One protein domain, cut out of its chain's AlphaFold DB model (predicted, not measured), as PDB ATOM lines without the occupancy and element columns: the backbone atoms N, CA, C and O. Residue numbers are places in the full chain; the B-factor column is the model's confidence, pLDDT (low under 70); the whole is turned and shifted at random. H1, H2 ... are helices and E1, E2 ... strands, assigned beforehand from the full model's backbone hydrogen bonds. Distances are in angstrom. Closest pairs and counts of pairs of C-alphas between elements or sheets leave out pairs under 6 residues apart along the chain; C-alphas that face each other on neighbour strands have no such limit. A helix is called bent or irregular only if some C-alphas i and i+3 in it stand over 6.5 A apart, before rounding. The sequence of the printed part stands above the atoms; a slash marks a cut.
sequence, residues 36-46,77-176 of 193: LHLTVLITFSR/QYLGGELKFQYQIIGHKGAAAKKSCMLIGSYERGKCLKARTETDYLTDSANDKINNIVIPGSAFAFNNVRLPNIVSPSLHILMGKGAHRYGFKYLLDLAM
ATOM      1  N   LEU A  36     -20.599  21.319   6.651       36.44
ATOM      2  CA  LEU A  36     -21.175  22.552   6.061       36.44
ATOM      3  C   LEU A  36     -21.404  22.475   4.539       36.44
ATOM      4  O   LEU A  36     -22.349  23.057   4.018       36.44
ATOM      5  N   HIS A  37     -20.562  21.740   3.808       41.75
ATOM      6  CA  HIS A  37     -20.644  21.686   2.341       41.75
ATOM      7  C   HIS A  37     -21.696  20.692   1.840       41.75
ATOM      8  O   HIS A  37     -22.229  20.859   0.747       41.75
ATOM      9  N   LEU A  38     -21.994  19.652   2.628       44.72
ATOM     10  CA  LEU A  38     -22.965  18.629   2.246       44.72
ATOM     11  C   LEU A  38     -24.387  19.177   2.362       44.72
ATOM     12  O   LEU A  38     -25.159  19.029   1.426       44.72
ATOM     13  N   THR A  39     -24.704  19.870   3.457       45.84
ATOM     14  CA  THR A  39     -26.022  20.483   3.671       45.84
ATOM     15  C   THR A  39     -26.287  21.604   2.666       45.84
ATOM     16  O   THR A  39     -27.374  21.660   2.108       45.84
ATOM     17  N   VAL A  40     -25.285  22.433   2.342       42.06
ATOM     18  CA  VAL A  40     -25.423  23.494   1.324       42.06
ATOM     19  C   VAL A  40     -25.619  22.914  -0.080       42.06
ATOM     20  O   VAL A  40     -26.504  23.381  -0.788       42.06
ATOM     21  N   LEU A  41     -24.883  21.864  -0.474       44.62
ATOM     22  CA  LEU A  41     -25.148  21.170  -1.744       44.62
ATOM     23  C   LEU A  41     -26.525  20.498  -1.753       44.62
ATOM     24  O   LEU A  41     -27.190  20.524  -2.776       44.62
ATOM     25  N   ILE A  42     -26.980  19.934  -0.632       53.16
ATOM     26  CA  ILE A  42     -28.309  19.314  -0.522       53.16
ATOM     27  C   ILE A  42     -29.411  20.359  -0.706       53.16
ATOM     28  O   ILE A  42     -30.326  20.123  -1.489       53.16
ATOM     29  N   THR A  43     -29.323  21.508  -0.035       51.59
ATOM     30  CA  THR A  43     -30.315  22.583  -0.177       51.59
ATOM     31  C   THR A  43     -30.273  23.180  -1.580       51.59
ATOM     32  O   THR A  43     -31.318  23.359  -2.196       51.59
ATOM     33  N   PHE A  44     -29.077  23.422  -2.125       50.56
ATOM     34  CA  PHE A  44     -28.912  24.010  -3.452       50.56
ATOM     35  C   PHE A  44     -29.364  23.049  -4.557       50.56
ATOM     36  O   PHE A  44     -30.201  23.413  -5.368       50.56
ATOM     37  N   SER A  45     -28.910  21.794  -4.563       54.41
ATOM     38  CA  SER A  45     -29.345  20.801  -5.551       54.41
ATOM     39  C   SER A  45     -30.840  20.522  -5.458       54.41
ATOM     40  O   SER A  45     -31.479  20.458  -6.501       54.41
ATOM     41  N   ARG A  46     -31.417  20.426  -4.247       59.25
ATOM     42  CA  ARG A  46     -32.872  20.289  -4.083       59.25
ATOM     43  C   ARG A  46     -33.633  21.479  -4.651       59.25
ATOM     44  O   ARG A  46     -34.673  21.236  -5.227       59.25
ATOM     45  N   GLN A  77     -40.731   3.281 -10.922       92.56
ATOM     46  CA  GLN A  77     -39.529   4.106 -10.855       92.56
ATOM     47  C   GLN A  77     -38.386   3.353 -10.176       92.56
ATOM     48  O   GLN A  77     -38.575   2.689  -9.153       92.56
ATOM     49  N   TYR A  78     -37.188   3.510 -10.739       94.06
ATOM     50  CA  TYR A  78     -35.953   2.903 -10.252       94.06
ATOM     51  C   TYR A  78     -34.914   3.983  -9.966       94.06
ATOM     52  O   TYR A  78     -34.730   4.909 -10.756       94.06
ATOM     53  N   LEU A  79     -34.200   3.848  -8.848       91.56
ATOM     54  CA  LEU A  79     -33.150   4.788  -8.465       91.56
ATOM     55  C   LEU A  79     -31.774   4.237  -8.839       91.56
ATOM     56  O   LEU A  79     -31.279   3.289  -8.231       91.56
ATOM     57  N   GLY A  80     -31.151   4.867  -9.832       90.88
ATOM     58  CA  GLY A  80     -29.762   4.632 -10.232       90.88
ATOM     59  C   GLY A  80     -28.793   5.682  -9.681       90.88
ATOM     60  O   GLY A  80     -29.099   6.399  -8.730       90.88
ATOM     61  N   GLY A  81     -27.611   5.775 -10.293       87.25
ATOM     62  CA  GLY A  81     -26.574   6.751  -9.939       87.25
ATOM     63  C   GLY A  81     -25.498   6.205  -8.998       87.25
ATOM     64  O   GLY A  81     -25.533   5.050  -8.589       87.25
ATOM     65  N   GLU A  82     -24.491   7.020  -8.683       86.50
ATOM     66  CA  GLU A  82     -23.400   6.597  -7.799       86.50
ATOM     67  C   GLU A  82     -23.836   6.435  -6.330       86.50
ATOM     68  O   GLU A  82     -24.832   7.013  -5.893       86.50
ATOM     69  N   LEU A  83     -23.047   5.703  -5.529       86.19
ATOM     70  CA  LEU A  83     -23.383   5.413  -4.125       86.19
ATOM     71  C   LEU A  83     -23.662   6.675  -3.304       86.19
ATOM     72  O   LEU A  83     -24.583   6.686  -2.492       86.19
ATOM     73  N   LYS A  84     -22.865   7.735  -3.488       85.50
ATOM     74  CA  LYS A  84     -23.011   8.966  -2.702       85.50
ATOM     75  C   LYS A  84     -24.330   9.673  -3.004       85.50
ATOM     76  O   LYS A  84     -25.005  10.085  -2.065       85.50
ATOM     77  N   PHE A  85     -24.702   9.749  -4.280       87.12
ATOM     78  CA  PHE A  85     -25.997  10.262  -4.712       87.12
ATOM     79  C   PHE A  85     -27.138   9.434  -4.115       87.12
ATOM     80  O   PHE A  85     -28.009   9.984  -3.446       87.12
ATOM     81  N   GLN A  86     -27.086   8.108  -4.263       89.69
ATOM     82  CA  GLN A  86     -28.123   7.221  -3.731       89.69
ATOM     83  C   GLN A  86     -28.299   7.393  -2.222       89.69
ATOM     84  O   GLN A  86     -29.422   7.599  -1.774       89.69
ATOM     85  N   TYR A  87     -27.207   7.410  -1.446       89.31
ATOM     86  CA  TYR A  87     -27.259   7.651  -0.001       89.31
ATOM     87  C   TYR A  87     -27.967   8.959   0.349       89.31
ATOM     88  O   TYR A  87     -28.792   8.976   1.255       89.31
ATOM     89  N   GLN A  88     -27.671  10.040  -0.370       85.94
ATOM     90  CA  GLN A  88     -28.289  11.341  -0.121       85.94
ATOM     91  C   GLN A  88     -29.786  11.338  -0.431       85.94
ATOM     92  O   GLN A  88     -30.569  11.858   0.361       85.94
ATOM     93  N   ILE A  89     -30.187  10.729  -1.547       88.44
ATOM     94  CA  ILE A  89     -31.587  10.672  -1.983       88.44
ATOM     95  C   ILE A  89     -32.466   9.893  -1.004       88.44
ATOM     96  O   ILE A  89     -33.614  10.278  -0.792       88.44
ATOM     97  N   ILE A  90     -31.933   8.846  -0.373       90.00
ATOM     98  CA  ILE A  90     -32.681   8.038   0.604       90.00
ATOM     99  C   ILE A  90     -32.429   8.431   2.068       90.00
ATOM    100  O   ILE A  90     -32.951   7.792   2.978       90.00
ATOM    101  N   GLY A  91     -31.574   9.427   2.316       88.50
ATOM    102  CA  GLY A  91     -31.220   9.868   3.668       88.50
ATOM    103  C   GLY A  91     -30.240   8.962   4.430       88.50
ATOM    104  O   GLY A  91     -30.097   9.084   5.643       88.50
ATOM    105  N   HIS A  92     -29.525   8.053   3.769       89.31
ATOM    106  CA  HIS A  92     -28.529   7.184   4.404       89.31
ATOM    107  C   HIS A  92     -27.204   7.932   4.665       89.31
ATOM    108  O   HIS A  92     -26.721   8.687   3.824       89.31
ATOM    109  N   LYS A  93     -26.526   7.668   5.792       87.44
ATOM    110  CA  LYS A  93     -25.211   8.271   6.128       87.44
ATOM    111  C   LYS A  93     -24.028   7.647   5.367       87.44
ATOM    112  O   LYS A  93     -22.869   8.027   5.546       87.44
ATOM    113  N   GLY A  94     -24.307   6.674   4.503       86.62
ATOM    114  CA  GLY A  94     -23.331   6.047   3.613       86.62
ATOM    115  C   GLY A  94     -22.187   5.356   4.352       86.62
ATOM    116  O   GLY A  94     -22.401   4.594   5.291       86.62
ATOM    117  N   ALA A  95     -20.947   5.623   3.937       79.25
ATOM    118  CA  ALA A  95     -19.754   5.015   4.532       79.25
ATOM    119  C   ALA A  95     -19.488   5.443   5.990       79.25
ATOM    120  O   ALA A  95     -18.703   4.788   6.674       79.25
ATOM    121  N   ALA A  96     -20.108   6.532   6.453       79.50
ATOM    122  CA  ALA A  96     -20.023   6.978   7.841       79.50
ATOM    123  C   ALA A  96     -21.018   6.247   8.761       79.50
ATOM    124  O   ALA A  96     -20.914   6.359   9.981       79.50
ATOM    125  N   ALA A  97     -21.969   5.498   8.191       83.88
ATOM    126  CA  ALA A  97     -22.957   4.760   8.957       83.88
ATOM    127  C   ALA A  97     -22.333   3.577   9.707       83.88
ATOM    128  O   ALA A  97     -21.482   2.863   9.167       83.88
ATOM    129  N   LYS A  98     -22.842   3.285  10.911       82.94
ATOM    130  CA  LYS A  98     -22.474   2.063  11.658       82.94
ATOM    131  C   LYS A  98     -22.763   0.795  10.844       82.94
ATOM    132  O   LYS A  98     -22.008  -0.173  10.902       82.94
ATOM    133  N   LYS A  99     -23.845   0.819  10.059       83.62
ATOM    134  CA  LYS A  99     -24.178  -0.182   9.042       83.62
ATOM    135  C   LYS A  99     -24.151   0.490   7.674       83.62
ATOM    136  O   LYS A  99     -25.094   1.180   7.315       83.62
ATOM    137  N   SER A 100     -23.073   0.286   6.923       80.69
ATOM    138  CA  SER A 100     -22.842   0.974   5.645       80.69
ATOM    139  C   SER A 100     -23.694   0.460   4.481       80.69
ATOM    140  O   SER A 100     -23.808   1.147   3.469       80.69
ATOM    141  N   CYS A 101     -24.285  -0.733   4.596       84.81
ATOM    142  CA  CYS A 101     -25.124  -1.284   3.538       84.81
ATOM    143  C   CYS A 101     -26.543  -0.705   3.584       84.81
ATOM    144  O   CYS A 101     -27.230  -0.784   4.605       84.81
ATOM    145  N   MET A 102     -26.973  -0.181   2.438       87.69
ATOM    146  CA  MET A 102     -28.270   0.461   2.237       87.69
ATOM    147  C   MET A 102     -29.439  -0.524   2.130       87.69
ATOM    148  O   MET A 102     -30.528  -0.207   2.593       87.69
ATOM    149  N   LEU A 103     -29.226  -1.694   1.521       87.19
ATOM    150  CA  LEU A 103     -30.291  -2.668   1.232       87.19
ATOM    151  C   LEU A 103     -30.352  -3.808   2.256       87.19
ATOM    152  O   LEU A 103     -31.346  -4.521   2.348       87.19
ATOM    153  N   ILE A 104     -29.286  -3.990   3.039       85.88
ATOM    154  CA  ILE A 104     -29.129  -5.122   3.956       85.88
ATOM    155  C   ILE A 104     -29.126  -4.608   5.393       85.88
ATOM    156  O   ILE A 104     -28.287  -3.787   5.771       85.88
ATOM    157  N   GLY A 105     -30.063  -5.101   6.205       82.44
ATOM    158  CA  GLY A 105     -30.215  -4.710   7.609       82.44
ATOM    159  C   GLY A 105     -29.331  -5.541   8.535       82.44
ATOM    160  O   GLY A 105     -28.731  -5.017   9.484       82.44
ATOM    161  N   SER A 106     -29.213  -6.835   8.233       82.88
ATOM    162  CA  SER A 106     -28.276  -7.752   8.880       82.88
ATOM    163  C   SER A 106     -27.849  -8.864   7.930       82.88
ATOM    164  O   SER A 106     -28.664  -9.428   7.198       82.88
ATOM    165  N   TYR A 107     -26.563  -9.196   7.985       84.00
ATOM    166  CA  TYR A 107     -25.973 -10.311   7.263       84.00
ATOM    167  C   TYR A 107     -25.053 -11.081   8.204       84.00
ATOM    168  O   TYR A 107     -24.132 -10.506   8.784       84.00
ATOM    169  N   GLU A 108     -25.291 -12.382   8.313       85.50
ATOM    170  CA  GLU A 108     -24.418 -13.322   9.001       85.50
ATOM    171  C   GLU A 108     -24.165 -14.501   8.065       85.50
ATOM    172  O   GLU A 108     -25.085 -15.018   7.429       85.50
ATOM    173  N   ARG A 109     -22.901 -14.915   7.943       86.25
ATOM    174  CA  ARG A 109     -22.525 -16.021   7.058       86.25
ATOM    175  C   ARG A 109     -23.255 -17.294   7.500       86.25
ATOM    176  O   ARG A 109     -23.179 -17.662   8.667       86.25
ATOM    177  N   GLY A 110     -23.920 -17.966   6.563       89.25
ATOM    178  CA  GLY A 110     -24.675 -19.194   6.835       89.25
ATOM    179  C   GLY A 110     -26.082 -18.971   7.399       89.25
ATOM    180  O   GLY A 110     -26.771 -19.948   7.671       89.25
ATOM    181  N   LYS A 111     -26.533 -17.718   7.548       89.75
ATOM    182  CA  LYS A 111     -27.917 -17.383   7.910       89.75
ATOM    183  C   LYS A 111     -28.626 -16.651   6.776       89.75
ATOM    184  O   LYS A 111     -27.990 -16.054   5.907       89.75
ATOM    185  N   CYS A 112     -29.957 -16.669   6.820       85.44
ATOM    186  CA  CYS A 112     -30.778 -15.892   5.901       85.44
ATOM    187  C   CYS A 112     -30.500 -14.395   6.065       85.44
ATOM    188  O   CYS A 112     -30.436 -13.862   7.175       85.44
ATOM    189  N   LEU A 113     -30.336 -13.720   4.932       87.69
ATOM    190  CA  LEU A 113     -30.147 -12.281   4.870       87.69
ATOM    191  C   LEU A 113     -31.441 -11.568   5.273       87.69
ATOM    192  O   LEU A 113     -32.513 -11.897   4.771       87.69
ATOM    193  N   LYS A 114     -31.329 -10.556   6.138       88.56
ATOM    194  CA  LYS A 114     -32.448  -9.659   6.440       88.56
ATOM    195  C   LYS A 114     -32.315  -8.403   5.587       88.56
ATOM    196  O   LYS A 114     -31.413  -7.589   5.817       88.56
ATOM    197  N   ALA A 115     -33.192  -8.271   4.597       89.25
ATOM    198  CA  ALA A 115     -33.321  -7.048   3.815       89.25
ATOM    199  C   ALA A 115     -33.829  -5.912   4.710       89.25
ATOM    200  O   ALA A 115     -34.533  -6.158   5.692       89.25
ATOM    201  N   ARG A 116     -33.437  -4.681   4.387       89.50
ATOM    202  CA  ARG A 116     -34.064  -3.501   4.982       89.50
ATOM    203  C   ARG A 116     -35.413  -3.231   4.337       89.50
ATOM    204  O   ARG A 116     -35.647  -3.624   3.197       89.50
ATOM    205  N   THR A 117     -36.245  -2.498   5.056       90.12
ATOM    206  CA  THR A 117     -37.499  -1.933   4.555       90.12
ATOM    207  C   THR A 117     -37.503  -0.411   4.691       90.12
ATOM    208  O   THR A 117     -36.682   0.184   5.390       90.12
ATOM    209  N   GLU A 118     -38.458   0.245   4.046       88.94
ATOM    210  CA  GLU A 118     -38.721   1.678   4.193       88.94
ATOM    211  C   GLU A 118     -39.104   2.023   5.641       88.94
ATOM    212  O   GLU A 118     -38.700   3.057   6.173       88.94
ATOM    213  N   THR A 119     -39.812   1.117   6.324       88.69
ATOM    214  CA  THR A 119     -40.148   1.257   7.747       88.69
ATOM    215  C   THR A 119     -38.913   1.229   8.648       88.69
ATOM    216  O   THR A 119     -38.866   1.987   9.620       88.69
ATOM    217  N   ASP A 120     -37.886   0.438   8.312       89.06
ATOM    218  CA  ASP A 120     -36.603   0.477   9.022       89.06
ATOM    219  C   ASP A 120     -35.955   1.865   8.890       89.06
ATOM    220  O   ASP A 120     -35.467   2.412   9.877       89.06
ATOM    221  N   TYR A 121     -35.991   2.464   7.692       88.94
ATOM    222  CA  TYR A 121     -35.453   3.809   7.450       88.94
ATOM    223  C   TYR A 121     -36.210   4.895   8.213       88.94
ATOM    224  O   TYR A 121     -35.576   5.757   8.818       88.94
ATOM    225  N   LEU A 122     -37.544   4.845   8.230       87.88
ATOM    226  CA  LEU A 122     -38.369   5.784   8.999       87.88
ATOM    227  C   LEU A 122     -38.074   5.684  10.502       87.88
ATOM    228  O   LEU A 122     -37.899   6.701  11.173       87.88
ATOM    229  N   THR A 123     -37.947   4.461  11.020       88.62
ATOM    230  CA  THR A 123     -37.639   4.216  12.438       88.62
ATOM    231  C   THR A 123     -36.226   4.684  12.802       88.62
ATOM    232  O   THR A 123     -36.033   5.296  13.854       88.62
ATOM    233  N   ASP A 124     -35.240   4.427  11.936       87.12
ATOM    234  CA  ASP A 124     -33.858   4.894  12.108       87.12
ATOM    235  C   ASP A 124     -33.759   6.431  11.988       87.12
ATOM    236  O   ASP A 124     -32.946   7.042  12.679       87.12
ATOM    237  N   SER A 125     -34.585   7.061  11.145       86.19
ATOM    238  CA  SER A 125     -34.644   8.520  10.961       86.19
ATOM    239  C   SER A 125     -35.242   9.245  12.172       86.19
ATOM    240  O   SER A 125     -34.778  10.327  12.541       86.19
ATOM    241  N   ALA A 126     -36.234   8.638  12.833       85.25
ATOM    242  CA  ALA A 126     -36.844   9.177  14.050       85.25
ATOM    243  C   ALA A 126     -35.931   9.058  15.290       85.25
ATOM    244  O   ALA A 126     -36.051   9.842  16.230       85.25
ATOM    245  N   ASN A 127     -35.004   8.093  15.298       78.25
ATOM    246  CA  ASN A 127     -34.175   7.758  16.456       78.25
ATOM    247  C   ASN A 127     -32.695   8.130  16.247       78.25
ATOM    248  O   ASN A 127     -31.833   7.264  16.084       78.25
ATOM    249  N   ASP A 128     -32.386   9.428  16.334       61.91
ATOM    250  CA  ASP A 128     -31.036   9.989  16.121       61.91
ATOM    251  C   ASP A 128     -29.939   9.313  16.981       61.91
ATOM    252  O   ASP A 128     -28.813   9.070  16.541       61.91
ATOM    253  N   LYS A 129     -30.281   8.907  18.211       59.59
ATOM    254  CA  LYS A 129     -29.295   8.497  19.226       59.59
ATOM    255  C   LYS A 129     -28.806   7.045  19.146       59.59
ATOM    256  O   LYS A 129     -27.784   6.741  19.753       59.59
ATOM    257  N   ILE A 130     -29.502   6.135  18.454       58.09
ATOM    258  CA  ILE A 130     -29.276   4.688  18.663       58.09
ATOM    259  C   ILE A 130     -28.392   4.056  17.580       58.09
ATOM    260  O   ILE A 130     -27.548   3.212  17.890       58.09
ATOM    261  N   ASN A 131     -28.521   4.475  16.317       62.59
ATOM    262  CA  ASN A 131     -27.962   3.684  15.218       62.59
ATOM    263  C   ASN A 131     -26.938   4.407  14.335       62.59
ATOM    264  O   ASN A 131     -26.077   3.733  13.769       62.59
ATOM    265  N   ASN A 132     -26.955   5.744  14.244       77.31
ATOM    266  CA  ASN A 132     -26.085   6.513  13.338       77.31
ATOM    267  C   ASN A 132     -26.029   5.898  11.919       77.31
ATOM    268  O   ASN A 132     -24.955   5.699  11.352       77.31
ATOM    269  N   ILE A 133     -27.189   5.508  11.384       83.75
ATOM    270  CA  ILE A 133     -27.327   4.887  10.059       83.75
ATOM    271  C   ILE A 133     -27.934   5.878   9.068       83.75
ATOM    272  O   ILE A 133     -27.402   6.074   7.978       83.75
ATOM    273  N   VAL A 134     -29.047   6.487   9.462       86.31
ATOM    274  CA  VAL A 134     -29.850   7.405   8.654       86.31
ATOM    275  C   VAL A 134     -29.657   8.826   9.189       86.31
ATOM    276  O   VAL A 134     -29.269   9.024  10.347       86.31
ATOM    277  N   ILE A 135     -29.821   9.818   8.321       85.56
ATOM    278  CA  ILE A 135     -29.814  11.234   8.684       85.56
ATOM    279  C   ILE A 135     -31.109  11.520   9.468       85.56
ATOM    280  O   ILE A 135     -32.186  11.176   8.981       85.56
ATOM    281  N   PRO A 136     -31.039  12.120  10.666       84.69
ATOM    282  CA  PRO A 136     -32.227  12.368  11.482       84.69
ATOM    283  C   PRO A 136     -33.249  13.243  10.762       84.69
ATOM    284  O   PRO A 136     -32.876  14.227  10.121       84.69
ATOM    285  N   GLY A 137     -34.528  12.877  10.849       83.94
ATOM    286  CA  GLY A 137     -35.617  13.600  10.184       83.94
ATOM    287  C   GLY A 137     -35.568  13.564   8.651       83.94
ATOM    288  O   GLY A 137     -36.304  14.301   7.999       83.94
ATOM    289  N   SER A 138     -34.709  12.732   8.056       85.06
ATOM    290  CA  SER A 138     -34.680  12.541   6.609       85.06
ATOM    291  C   SER A 138     -35.752  11.557   6.141       85.06
ATOM    292  O   SER A 138     -36.189  10.669   6.877       85.06
ATOM    293  N   ALA A 139     -36.152  11.727   4.887       86.69
ATOM    294  CA  ALA A 139     -37.043  10.846   4.153       86.69
ATOM    295  C   ALA A 139     -36.528  10.713   2.716       86.69
ATOM    296  O   ALA A 139     -35.658  11.481   2.282       86.69
ATOM    297  N   PHE A 140     -37.065   9.740   1.985       89.50
ATOM    298  CA  PHE A 140     -36.720   9.541   0.583       89.50
ATOM    299  C   PHE A 140     -37.160  10.765  -0.221       89.50
ATOM    300  O   PHE A 140     -38.245  11.296  -0.004       89.50
ATOM    301  N   ALA A 141     -36.315  11.233  -1.140       88.19
ATOM    302  CA  ALA A 141     -36.672  12.361  -1.998       88.19
ATOM    303  C   ALA A 141     -37.723  11.972  -3.057       88.19
ATOM    304  O   ALA A 141     -38.569  12.790  -3.413       88.19
ATOM    305  N   PHE A 142     -37.675  10.722  -3.535       89.38
ATOM    306  CA  PHE A 142     -38.641  10.171  -4.484       89.38
ATOM    307  C   PHE A 142     -39.602   9.219  -3.768       89.38
ATOM    308  O   PHE A 142     -39.190   8.153  -3.315       89.38
ATOM    309  N   ASN A 143     -40.879   9.587  -3.688       88.75
ATOM    310  CA  ASN A 143     -41.915   8.848  -2.959       88.75
ATOM    311  C   ASN A 143     -42.308   7.541  -3.661       88.75
ATOM    312  O   ASN A 143     -42.690   6.572  -3.009       88.75
ATOM    313  N   ASN A 144     -42.194   7.509  -4.992       89.25
ATOM    314  CA  ASN A 144     -42.589   6.361  -5.808       89.25
ATOM    315  C   ASN A 144     -41.473   5.315  -5.955       89.25
ATOM    316  O   ASN A 144     -41.715   4.216  -6.457       89.25
ATOM    317  N   VAL A 145     -40.252   5.625  -5.508       91.56
ATOM    318  CA  VAL A 145     -39.138   4.674  -5.510       91.56
ATOM    319  C   VAL A 145     -39.192   3.840  -4.235       91.56
ATOM    320  O   VAL A 145     -39.010   4.348  -3.130       91.56
ATOM    321  N   ARG A 146     -39.361   2.529  -4.401       91.19
ATOM    322  CA  ARG A 146     -39.253   1.560  -3.304       91.19
ATOM    323  C   ARG A 146     -37.802   1.147  -3.080       91.19
ATOM    324  O   ARG A 146     -36.999   1.155  -4.013       91.19
ATOM    325  N   LEU A 147     -37.462   0.718  -1.867       90.69
ATOM    326  CA  LEU A 147     -36.110   0.273  -1.526       90.69
ATOM    327  C   LEU A 147     -35.605  -0.885  -2.420       90.69
ATOM    328  O   LEU A 147     -34.443  -0.835  -2.831       90.69
ATOM    329  N   PRO A 148     -36.430  -1.888  -2.796       90.69
ATOM    330  CA  PRO A 148     -36.025  -2.922  -3.752       90.69
ATOM    331  C   PRO A 148     -35.704  -2.387  -5.156       90.69
ATOM    332  O   PRO A 148     -34.941  -3.017  -5.883       90.69
ATOM    333  N   ASN A 149     -36.234  -1.215  -5.520       93.25
ATOM    334  CA  ASN A 149     -36.060  -0.600  -6.838       93.25
ATOM    335  C   ASN A 149     -34.811   0.295  -6.904       93.25
ATOM    336  O   ASN A 149     -34.585   0.998  -7.893       93.25
ATOM    337  N   ILE A 150     -33.971   0.282  -5.865       92.12
ATOM    338  CA  ILE A 150     -32.673   0.950  -5.899       92.12
ATOM    339  C   ILE A 150     -31.657   0.031  -6.569       92.12
ATOM    340  O   ILE A 150     -31.274  -1.021  -6.050       92.12
ATOM    341  N   VAL A 151     -31.177   0.465  -7.728       91.44
ATOM    342  CA  VAL A 151     -30.236  -0.296  -8.541       91.44
ATOM    343  C   VAL A 151     -28.841  -0.153  -7.950       91.44
ATOM    344  O   VAL A 151     -28.307   0.947  -7.819       91.44
ATOM    345  N   SER A 152     -28.217  -1.278  -7.601       85.75
ATOM    346  CA  SER A 152     -26.848  -1.269  -7.078       85.75
ATOM    347  C   SER A 152     -25.871  -0.693  -8.117       85.75
ATOM    348  O   SER A 152     -25.861  -1.164  -9.258       85.75
ATOM    349  N   PRO A 153     -24.997   0.265  -7.754       86.06
ATOM    350  CA  PRO A 153     -24.081   0.897  -8.699       86.06
ATOM    351  C   PRO A 153     -22.877  -0.007  -8.968       86.06
ATOM    352  O   PRO A 153     -21.792   0.165  -8.406       86.06
ATOM    353  N   SER A 154     -23.090  -0.999  -9.829       83.75
ATOM    354  CA  SER A 154     -22.137  -2.060 -10.171       83.75
ATOM    355  C   SER A 154     -20.764  -1.518 -10.567       83.75
ATOM    356  O   SER A 154     -19.755  -1.964 -10.022       83.75
ATOM    357  N   LEU A 155     -20.719  -0.502 -11.434       83.50
ATOM    358  CA  LEU A 155     -19.473   0.132 -11.872       83.50
ATOM    359  C   LEU A 155     -18.717   0.783 -10.705       83.50
ATOM    360  O   LEU A 155     -17.521   0.555 -10.538       83.50
ATOM    361  N   HIS A 156     -19.417   1.539  -9.855       82.00
ATOM    362  CA  HIS A 156     -18.809   2.188  -8.692       82.00
ATOM    363  C   HIS A 156     -18.259   1.151  -7.698       82.00
ATOM    364  O   HIS A 156     -17.169   1.315  -7.147       82.00
ATOM    365  N   ILE A 157     -18.986   0.047  -7.496       80.50
ATOM    366  CA  ILE A 157     -18.540  -1.068  -6.652       80.50
ATOM    367  C   ILE A 157     -17.303  -1.741  -7.255       80.50
ATOM    368  O   ILE A 157     -16.346  -2.004  -6.525       80.50
ATOM    369  N   LEU A 158     -17.294  -1.996  -8.566       83.00
ATOM    370  CA  LEU A 158     -16.168  -2.614  -9.265       83.00
ATOM    371  C   LEU A 158     -14.915  -1.735  -9.196       83.00
ATOM    372  O   LEU A 158     -13.835  -2.231  -8.881       83.00
ATOM    373  N   MET A 159     -15.059  -0.428  -9.407       80.31
ATOM    374  CA  MET A 159     -13.962   0.528  -9.266       80.31
ATOM    375  C   MET A 159     -13.425   0.567  -7.830       80.31
ATOM    376  O   MET A 159     -12.218   0.456  -7.616       80.31
ATOM    377  N   GLY A 160     -14.307   0.684  -6.833       75.75
ATOM    378  CA  GLY A 160     -13.906   0.833  -5.434       75.75
ATOM    379  C   GLY A 160     -13.348  -0.448  -4.805       75.75
ATOM    380  O   GLY A 160     -12.304  -0.422  -4.151       75.75
ATOM    381  N   LYS A 161     -14.030  -1.586  -4.975       71.44
ATOM    382  CA  LYS A 161     -13.610  -2.867  -4.383       71.44
ATOM    383  C   LYS A 161     -12.739  -3.708  -5.299       71.44
ATOM    384  O   LYS A 161     -11.879  -4.392  -4.773       71.44
ATOM    385  N   GLY A 162     -12.971  -3.710  -6.606       69.38
ATOM    386  CA  GLY A 162     -12.191  -4.505  -7.553       69.38
ATOM    387  C   GLY A 162     -10.867  -3.820  -7.869       69.38
ATOM    388  O   GLY A 162      -9.818  -4.211  -7.361       69.38
ATOM    389  N   ALA A 163     -10.933  -2.751  -8.659       75.81
ATOM    390  CA  ALA A 163      -9.748  -2.085  -9.189       75.81
ATOM    391  C   ALA A 163      -8.911  -1.404  -8.098       75.81
ATOM    392  O   ALA A 163      -7.704  -1.626  -8.012       75.81
ATOM    393  N   HIS A 164      -9.533  -0.609  -7.221       76.25
ATOM    394  CA  HIS A 164      -8.772   0.141  -6.226       76.25
ATOM    395  C   HIS A 164      -8.181  -0.753  -5.136       76.25
ATOM    396  O   HIS A 164      -6.990  -0.650  -4.853       76.25
ATOM    397  N   ARG A 165      -8.972  -1.656  -4.541       74.19
ATOM    398  CA  ARG A 165      -8.491  -2.490  -3.429       74.19
ATOM    399  C   ARG A 165      -7.491  -3.563  -3.860       74.19
ATOM    400  O   ARG A 165      -6.554  -3.802  -3.107       74.19
ATOM    401  N   TYR A 166      -7.706  -4.216  -5.002       76.81
ATOM    402  CA  TYR A 166      -6.872  -5.349  -5.424       76.81
ATOM    403  C   TYR A 166      -5.825  -4.987  -6.481       76.81
ATOM    404  O   TYR A 166      -4.815  -5.673  -6.565       76.81
ATOM    405  N   GLY A 167      -6.031  -3.920  -7.259       77.69
ATOM    406  CA  GLY A 167      -5.059  -3.442  -8.244       77.69
ATOM    407  C   GLY A 167      -4.242  -2.269  -7.712       77.69
ATOM    408  O   GLY A 167      -3.092  -2.419  -7.303       77.69
ATOM    409  N   PHE A 168      -4.849  -1.081  -7.688       80.62
ATOM    410  CA  PHE A 168      -4.121   0.169  -7.454       80.62
ATOM    411  C   PHE A 168      -3.500   0.267  -6.065       80.62
ATOM    412  O   PHE A 168      -2.389   0.764  -5.944       80.62
ATOM    413  N   LYS A 169      -4.180  -0.214  -5.018       80.25
ATOM    414  CA  LYS A 169      -3.636  -0.163  -3.660       80.25
ATOM    415  C   LYS A 169      -2.368  -1.002  -3.530       80.25
ATOM    416  O   LYS A 169      -1.430  -0.553  -2.894       80.25
ATOM    417  N   TYR A 170      -2.325  -2.172  -4.161       82.06
ATOM    418  CA  TYR A 170      -1.133  -3.014  -4.146       82.06
ATOM    419  C   TYR A 170       0.042  -2.335  -4.856       82.06
ATOM    420  O   TYR A 170       1.136  -2.272  -4.307       82.06
ATOM    421  N   LEU A 171      -0.201  -1.772  -6.045       84.06
ATOM    422  CA  LEU A 171       0.821  -1.034  -6.790       84.06
ATOM    423  C   LEU A 171       1.310   0.202  -6.026       84.06
ATOM    424  O   LEU A 171       2.505   0.474  -6.013       84.06
ATOM    425  N   LEU A 172       0.401   0.919  -5.360       84.00
ATOM    426  CA  LEU A 172       0.735   2.068  -4.523       84.00
ATOM    427  C   LEU A 172       1.561   1.653  -3.301       84.00
ATOM    428  O   LEU A 172       2.584   2.270  -3.028       84.00
ATOM    429  N   ASP A 173       1.141   0.602  -2.592       84.81
ATOM    430  CA  ASP A 173       1.855   0.088  -1.420       84.81
ATOM    431  C   ASP A 173       3.273  -0.394  -1.826       84.81
ATOM    432  O   ASP A 173       4.234  -0.152  -1.097       84.81
ATOM    433  N   LEU A 174       3.430  -1.000  -3.013       86.56
ATOM    434  CA  LEU A 174       4.729  -1.403  -3.570       86.56
ATOM    435  C   LEU A 174       5.607  -0.204  -3.950       86.56
ATOM    436  O   LEU A 174       6.784  -0.180  -3.603       86.56
ATOM    437  N   ALA A 175       5.047   0.789  -4.647       84.94
ATOM    438  CA  ALA A 175       5.771   2.006  -5.007       84.94
ATOM    439  C   ALA A 175       6.266   2.740  -3.753       84.94
ATOM    440  O   ALA A 175       7.436   3.096  -3.669       84.94
ATOM    441  N   MET A 176       5.413   2.855  -2.731       82.81
ATOM    442  CA  MET A 176       5.795   3.426  -1.441       82.81
ATOM    443  C   MET A 176       6.915   2.638  -0.754       82.81
ATOM    444  O   MET A 176       7.786   3.239  -0.132       82.81
TER     445      MET A 176
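What this domain is: This is residues 36 to 46 and 77 to 176 of the 193 residues of an uncharacterized protein of Caenorhabditis remanei (UniProt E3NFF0). A body mostly of loops holds the short helices H2 and H3; the long helix H4 runs away from it as a nearly straight arm, the narrow loop of residues 104 to 115 reaches out another way, and H1 lies beyond H2. The 111 printed residues, under half in named elements, run H1, H2, E1, H3, H4, mostly helix. The whole is only just loose, close to compact, with a radius of gyration of the C-alphas of 16.0 A and spans of 47 by 43 by 32 A.

How they stand to each other: Start at H1, residues 36 to 46: it is close to but not clearly touching H2, residues 83 to 89, the closest C-alphas being Ile 42 and Gln 88, 8.0 A. E1, residues 104 to 106, pairs with no named strand, but shortly with residues 114 to 115, antiparallel. H3, residues 118 to 126, touches no helix. H4, residues 154 to 176, is one helix by its hydrogen bonds but bent, C-alphas 165 and 168 being 6.5 A apart; arms H4a, to 165, and H4b, from 168, stand at a shallow tilt of 23 degrees. Every O i to N i+4 pair is within hydrogen-bond range in H1, H2, H3 and H4b, and 5 of 8 in H4a.

Where its parts are: Find C-alpha 36 at (-21.175, 22.552, 6.061); H1 runs 15.6 A, H2 10.0 A, E1 5.6 A, H3 12.5 A, H4a 15.2 A and H4b 12.0 A, to C-alpha 176 at (5.795, 3.426, -1.441).

The domain as a whole: The farthest C-alphas, Asn 144 and Met 176, are 48.7 A apart. Residues 47 to 76 are cut out, a gap of 18.8 A between C-alphas 46 and 77. The links H2 to E1, E1 to H3 and H3 to H4 are long. Look for pLDDT under 70 at residues 36 to 46, 128 to 131 and 162.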